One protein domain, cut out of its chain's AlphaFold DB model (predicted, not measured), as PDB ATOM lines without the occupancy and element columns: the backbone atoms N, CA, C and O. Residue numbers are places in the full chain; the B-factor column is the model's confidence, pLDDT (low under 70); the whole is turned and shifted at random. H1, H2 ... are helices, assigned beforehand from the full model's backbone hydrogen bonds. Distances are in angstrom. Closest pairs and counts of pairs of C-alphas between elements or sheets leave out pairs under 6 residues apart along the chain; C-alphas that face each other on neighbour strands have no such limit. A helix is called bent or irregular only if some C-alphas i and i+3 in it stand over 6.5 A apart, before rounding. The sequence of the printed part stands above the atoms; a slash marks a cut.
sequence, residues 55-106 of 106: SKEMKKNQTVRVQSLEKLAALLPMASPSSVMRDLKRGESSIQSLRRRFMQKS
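AT A GLANCE: This is residues 55 to 106 of the 106 residues of an uncharacterized protein of Arundo donax (UniProt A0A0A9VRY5). Two helices of equal length by residues, H1 and H2, make a wide-open V, with the turn at residues 79 to 80 as its corner. The arms come nowhere near each other beyond that corner, and nothing fills the space between them. You will find 52 printed residues with two named helices, H1 then H2 along the chain, and no named strand; the class is all helix. The whole is extended, with a radius of gyration of the C-alphas of 17.6 A, and flat, spanning 46 by 34 by 6 A.

HOW THE PARTS SIT: Begin with H1, residues 56 to 78, and go from its last residue, Met 78, across Ala 79 and Ser 80 to H2, residues 81 to 103. That link of 2 residues is tight. H1 and H2 are apart, with no C-alpha of the one within 8 A of the other. Residues 55 to 75, 77 to 83 and 85 to 106 stand free. Look at the backbone O and N atoms: in H2 every O i to N i+4 pair is within hydrogen-bond range, in H1 17 of 19.

IN THESE COORDINATES: Find C-alpha 56 at (185.981, 162.838, 177.590); from there H1 runs 34.6 A to C-alpha 78 at (165.018, 181.744, 157.633). H1 is irregular, but only just: C-alphas 74 and 77 are 6.6 A apart. H2 runs 33.0 A from C-alpha 81 to C-alpha 103 at (199.517, 182.373, 139.987).

THE WHOLE: The two C-alphas farthest apart are those of Lys 56 and Gln 104, at 46.6 A. The printed part has no cut, and it ends at Ser 106, the chain's last residue. The mean pLDDT of the printed part is 80.6; look for low confidence, under 70, at residues 105 to 106.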
ATOM      1  N   SER A  55     188.893 161.398 173.927       76.19
ATOM      2  CA  SER A  55     188.901 161.726 175.348       76.19
ATOM      3  C   SER A  55     187.545 162.301 175.767       76.19
ATOM      4  O   SER A  55     186.784 162.824 174.946       76.19
ATOM      5  N   LYS A  56     187.220 162.236 177.063       78.75
ATOM      6  CA  LYS A  56     185.981 162.838 177.590       78.75
ATOM      7  C   LYS A  56     185.878 164.329 177.232       78.75
ATOM      8  O   LYS A  56     184.785 164.812 176.957       78.75
ATOM      9  N   GLU A  57     187.007 165.031 177.175       74.38
ATOM     10  CA  GLU A  57     187.088 166.430 176.743       74.38
ATOM     11  C   GLU A  57     186.828 166.599 175.243       74.38
ATOM     12  O   GLU A  57     186.020 167.444 174.857       74.38
ATOM     13  N   MET A  58     187.424 165.754 174.390       74.69
ATOM     14  CA  MET A  58     187.129 165.756 172.953       74.69
ATOM     15  C   MET A  58     185.647 165.502 172.677       74.69
ATOM     16  O   MET A  58     185.066 166.191 171.841       74.69
ATOM     17  N   LYS A  59     185.018 164.567 173.402       78.81
ATOM     18  CA  LYS A  59     183.582 164.277 173.265       78.81
ATOM     19  C   LYS A  59     182.723 165.495 173.610       78.81
ATOM     20  O   LYS A  59     181.843 165.839 172.832       78.81
ATOM     21  N   LYS A  60     183.019 166.195 174.713       76.31
ATOM     22  CA  LYS A  60     182.312 167.434 175.092       76.31
ATOM     23  C   LYS A  60     182.440 168.516 174.017       76.31
ATOM     24  O   LYS A  60     181.437 169.094 173.606       76.31
ATOM     25  N   ASN A  61     183.652 168.743 173.512       74.38
ATOM     26  CA  ASN A  61     183.898 169.726 172.454       74.38
ATOM     27  C   ASN A  61     183.173 169.369 171.153       74.38
ATOM     28  O   ASN A  61     182.668 170.248 170.456       74.38
ATOM     29  N   GLN A  62     183.094 168.080 170.829       81.19
ATOM     30  CA  GLN A  62     182.365 167.601 169.664       81.19
ATOM     31  C   GLN A  62     180.857 167.820 169.817       81.19
ATOM     32  O   GLN A  62     180.235 168.317 168.884       81.19
ATOM     33  N   THR A  63     180.278 167.555 170.992       81.25
ATOM     34  CA  THR A  63     178.857 167.824 171.264       81.25
ATOM     35  C   THR A  63     178.519 169.310 171.126       81.25
ATOM     36  O   THR A  63     177.545 169.648 170.461       81.25
ATOM     37  N   VAL A  64     179.345 170.207 171.679       78.75
ATOM     38  CA  VAL A  64     179.139 171.664 171.547       78.75
ATOM     39  C   VAL A  64     179.188 172.098 170.081       78.75
ATOM     40  O   VAL A  64     178.355 172.885 169.635       78.75
ATOM     41  N   ARG A  65     180.128 171.546 169.302       79.81
ATOM     42  CA  ARG A  65     180.219 171.810 167.858       79.81
ATOM     43  C   ARG A  65     178.977 171.329 167.113       79.81
ATOM     44  O   ARG A  65     178.428 172.100 166.335       79.81
ATOM     45  N   VAL A  66     178.507 170.111 167.374       84.88
ATOM     46  CA  VAL A  66     177.302 169.563 166.725       84.88
ATOM     47  C   VAL A  66     176.077 170.428 167.034       84.88
ATOM     48  O   VAL A  66     175.413 170.879 166.108       84.88
ATOM     49  N   GLN A  67     175.864 170.795 168.300       84.88
ATOM     50  CA  GLN A  67     174.756 171.676 168.692       84.88
ATOM     51  C   GLN A  67     174.838 173.065 168.042       84.88
ATOM     52  O   GLN A  67     173.819 173.660 167.697       84.88
ATOM     53  N   SER A  68     176.046 173.614 167.869       86.00
ATOM     54  CA  SER A  68     176.220 174.899 167.181       86.00
ATOM     55  C   SER A  68     175.878 174.815 165.691       86.00
ATOM     56  O   SER A  68     175.271 175.736 165.150       86.00
ATOM     57  N   LEU A  69     176.209 173.695 165.041       86.88
ATOM     58  CA  LEU A  69     175.900 173.459 163.633       86.88
ATOM     59  C   LEU A  69     174.403 173.240 163.420       86.88
ATOM     60  O   LEU A  69     173.855 173.772 162.462       86.88
ATOM     61  N   GLU A  70     173.731 172.534 164.329       83.94
ATOM     62  CA  GLU A  70     172.273 172.366 164.302       83.94
ATOM     63  C   GLU A  70     171.549 173.712 164.422       83.94
ATOM     64  O   GLU A  70     170.635 173.997 163.649       83.94
ATOM     65  N   LYS A  71     172.008 174.590 165.326       84.88
ATOM     66  CA  LYS A  71     171.471 175.954 165.456       84.88
ATOM     67  C   LYS A  71     171.664 176.773 164.183       84.88
ATOM     68  O   LYS A  71     170.749 177.476 163.774       84.88
ATOM     69  N   LEU A  72     172.829 176.678 163.545       80.88
ATOM     70  CA  LEU A  72     173.085 177.365 162.277       80.88
ATOM     71  C   LEU A  72     172.229 176.794 161.142       80.88
ATOM     72  O   LEU A  72     171.660 177.560 160.369       80.88
ATOM     73  N   ALA A  73     172.082 175.471 161.070       80.88
ATOM     74  CA  ALA A  73     171.251 174.809 160.072       80.88
ATOM     75  C   ALA A  73     169.770 175.188 160.209       80.88
ATOM     76  O   ALA A  73     169.104 175.373 159.197       80.88
ATOM     77  N   ALA A  74     169.275 175.388 161.434       84.38
ATOM     78  CA  ALA A  74     167.914 175.865 161.688       84.38
ATOM     79  C   ALA A  74     167.672 177.315 161.224       84.38
ATOM     80  O   ALA A  74     166.533 177.690 160.953       84.38
ATOM     81  N   LEU A  75     168.726 178.129 161.105       81.25
ATOM     82  CA  LEU A  75     168.643 179.512 160.625       81.25
ATOM     83  C   LEU A  75     168.735 179.622 159.095       81.25
ATOM     84  O   LEU A  75     168.301 180.629 158.540       81.25
ATOM     85  N   LEU A  76     169.254 178.601 158.400       75.38
ATOM     86  CA  LEU A  76     169.362 178.598 156.935       75.38
ATOM     87  C   LEU A  76     168.006 178.744 156.215       75.38
ATOM     88  O   LEU A  76     167.947 179.532 155.275       75.38
ATOM     89  N   PRO A  77     166.908 178.083 156.639       76.94
ATOM     90  CA  PRO A  77     165.587 178.284 156.039       76.94
ATOM     91  C   PRO A  77     165.018 179.688 156.263       76.94
ATOM     92  O   PRO A  77     164.188 180.143 155.481       76.94
ATOM     93  N   MET A  78     165.445 180.374 157.328       81.69
ATOM     94  CA  MET A  78     165.018 181.744 157.633       81.69
ATOM     95  C   MET A  78     165.871 182.800 156.920       81.69
ATOM     96  O   MET A  78     165.526 183.982 156.919       81.69
ATOM     97  N   ALA A  79     166.988 182.395 156.314       79.88
ATOM     98  CA  ALA A  79     167.851 183.294 155.577       79.88
ATOM     99  C   ALA A  79     167.219 183.655 154.226       79.88
ATOM    100  O   ALA A  79     166.823 182.792 153.444       79.88
ATOM    101  N   SER A  80     167.163 184.953 153.922       83.62
ATOM    102  CA  SER A  80     166.687 185.415 152.618       83.62
ATOM    103  C   SER A  80     167.633 184.943 151.501       83.62
ATOM    104  O   SER A  80     168.842 185.198 151.592       83.62
ATOM    105  N   PRO A  81     167.121 184.337 150.410       79.62
ATOM    106  CA  PRO A  81     167.939 183.863 149.291       79.62
ATOM    107  C   PRO A  81     168.851 184.941 148.692       79.62
ATOM    108  O   PRO A  81     169.972 184.655 148.275       79.62
ATOM    109  N   SER A  82     168.407 186.202 148.696       80.62
ATOM    110  CA  SER A  82     169.192 187.329 148.182       80.62
ATOM    111  C   SER A  82     170.393 187.676 149.071       80.62
ATOM    112  O   SER A  82     171.436 188.078 148.551       80.62
ATOM    113  N   SER A  83     170.278 187.482 150.390       78.88
ATOM    114  CA  SER A  83     171.389 187.639 151.336       78.88
ATOM    115  C   SER A  83     172.407 186.521 151.143       78.88
ATOM    116  O   SER A  83     173.591 186.794 150.967       78.88
ATOM    117  N   VAL A  84     171.933 185.273 151.066       78.12
ATOM    118  CA  VAL A  84     172.789 184.097 150.856       78.12
ATOM    119  C   VAL A  84     173.560 184.221 149.539       78.12
ATOM    120  O   VAL A  84     174.777 184.060 149.511       78.12
ATOM    121  N   MET A  85     172.892 184.601 148.448       80.25
ATOM    122  CA  MET A  85     173.550 184.834 147.158       80.25
ATOM    123  C   MET A  85     174.586 185.964 147.195       80.25
ATOM    124  O   MET A  85     175.612 185.876 146.520       80.25
ATOM    125  N   ARG A  86     174.332 187.038 147.952       80.81
ATOM    126  CA  ARG A  86     175.278 188.152 148.104       80.81
ATOM    127  C   ARG A  86     176.559 187.687 148.795       80.81
ATOM    128  O   ARG A  86     177.652 188.020 148.332       80.81
ATOM    129  N   ASP A  87     176.422 186.888 149.847       82.75
ATOM    130  CA  ASP A  87     177.553 186.340 150.593       82.75
ATOM    131  C   ASP A  87     178.353 185.336 149.756       82.75
ATOM    132  O   ASP A  87     179.585 185.400 149.725       82.75
ATOM    133  N   LEU A  88     177.669 184.479 148.989       81.88
ATOM    134  CA  LEU A  88     178.310 183.544 148.058       81.88
ATOM    135  C   LEU A  88     179.129 184.275 146.982       81.88
ATOM    136  O   LEU A  88     180.311 183.976 146.813       81.88
ATOM    137  N   LYS A  89     178.562 185.300 146.329       83.19
ATOM    138  CA  LYS A  89     179.283 186.114 145.327       83.19
ATOM    139  C   LYS A  89     180.513 186.815 145.916       83.19
ATOM    140  O   LYS A  89     181.555 186.937 145.262       83.19
ATOM    141  N   ARG A  90     180.427 187.264 147.173       83.06
ATOM    142  CA  ARG A  90     181.563 187.862 147.891       83.06
ATOM    143  C   ARG A  90     182.661 186.830 148.160       83.06
ATOM    144  O   ARG A  90     183.844 187.136 147.992       83.06
ATOM    145  N   GLY A  91     182.276 185.609 148.530       80.62
ATOM    146  CA  GLY A  91     183.184 184.476 148.699       80.62
ATOM    147  C   GLY A  91     183.912 184.104 147.405       80.62
ATOM    148  O   GLY A  91     185.136 183.976 147.408       80.62
ATOM    149  N   GLU A  92     183.191 184.025 146.286       82.81
ATOM    150  CA  GLU A  92     183.763 183.747 144.960       82.81
ATOM    151  C   GLU A  92     184.818 184.784 144.562       82.81
ATOM    152  O   GLU A  92     185.931 184.426 144.168       82.81
ATOM    153  N   SER A  93     184.516 186.068 144.770       81.75
ATOM    154  CA  SER A  93     185.442 187.178 144.511       81.75
ATOM    155  C   SER A  93     186.737 187.054 145.332       81.75
ATOM    156  O   SER A  93     187.843 187.275 144.829       81.75
ATOM    157  N   SER A  94     186.615 186.653 146.603       85.88
ATOM    158  CA  SER A  94     187.750 186.444 147.514       85.88
ATOM    159  C   SER A  94     188.626 185.262 147.084       85.88
ATOM    160  O   SER A  94     189.855 185.373 147.014       85.88
ATOM    161  N   ILE A  95     187.998 184.142 146.716       87.00
ATOM    162  CA  ILE A  95     188.688 182.941 146.230       87.00
ATOM    163  C   ILE A  95     189.400 183.232 144.905       87.00
ATOM    164  O   ILE A  95     190.548 182.824 144.715       87.00
ATOM    165  N   GLN A  96     188.769 183.979 143.998       84.38
ATOM    166  CA  GLN A  96     189.370 184.362 142.722       84.38
ATOM    167  C   GLN A  96     190.588 185.279 142.917       84.38
ATOM    168  O   GLN A  96     191.624 185.073 142.284       84.38
ATOM    169  N   SER A  97     190.513 186.235 143.849       85.38
ATOM    170  CA  SER A  97     191.651 187.075 144.258       85.38
ATOM    171  C   SER A  97     192.818 186.251 144.814       85.38
ATOM    172  O   SER A  97     193.977 186.467 144.449       85.38
ATOM    173  N   LEU A  98     192.533 185.267 145.672       84.62
ATOM    174  CA  LEU A  98     193.543 184.338 146.187       84.62
ATOM    175  C   LEU A  98     194.209 183.547 145.057       84.62
ATOM    176  O   LEU A  98     195.436 183.526 144.980       84.62
ATOM    177  N   ARG A  99     193.422 182.966 144.143       85.50
ATOM    178  CA  ARG A  99     193.945 182.219 142.987       85.50
ATOM    179  C   ARG A  99     194.871 183.073 142.116       85.50
ATOM    180  O   ARG A  99     195.949 182.612 141.756       85.50
ATOM    181  N   ARG A 100     194.503 184.332 141.835       86.75
ATOM    182  CA  ARG A 100     195.360 185.263 141.070       86.75
ATOM    183  C   ARG A 100     196.684 185.541 141.781       86.75
ATOM    184  O   ARG A 100     197.728 185.496 141.141       86.75
ATOM    185  N   ARG A 101     196.658 185.763 143.100       88.19
ATOM    186  CA  ARG A 101     197.880 185.991 143.894       88.19
ATOM    187  C   ARG A 101     198.818 184.786 143.916       88.19
ATOM    188  O   ARG A 101     200.027 184.978 143.957       88.19
ATOM    189  N   PHE A 102     198.285 183.565 143.901       84.31
ATOM    190  CA  PHE A 102     199.106 182.355 143.816       84.31
ATOM    191  C   PHE A 102     199.755 182.193 142.437       84.31
ATOM    192  O   PHE A 102     200.949 181.922 142.364       84.31
ATOM    193  N   MET A 103     199.003 182.434 141.361       79.12
ATOM    194  CA  MET A 103     199.517 182.373 139.987       79.12
ATOM    195  C   MET A 103     200.623 183.404 139.714       79.12
ATOM    196  O   MET A 103     201.569 183.101 139.007       79.12
ATOM    197  N   GLN A 104     200.531 184.610 140.285       75.62
ATOM    198  CA  GLN A 104     201.537 185.672 140.109       75.62
ATOM    199  C   GLN A 104     202.835 185.458 140.903       75.62
ATOM    200  O   GLN A 104     203.791 186.205 140.720       75.62
ATOM    201  N   LYS A 105     202.854 184.497 141.832       64.94
ATOM    202  CA  LYS A 105     204.032 184.155 142.643       64.94
ATOM    203  C   LYS A 105     204.850 182.990 142.068       64.94
ATOM    204  O   LYS A 105     205.825 182.602 142.705       64.94
ATOM    205  N   SER A 106     204.424 182.419 140.937       52.03
ATOM    206  CA  SER A 106     205.126 181.356 140.196       52.03
ATOM    207  C   SER A 106     205.866 181.954 139.008       52.03
ATOM    208  O   SER A 106     206.947 181.425 138.688       52.03
TER     209      SER A 106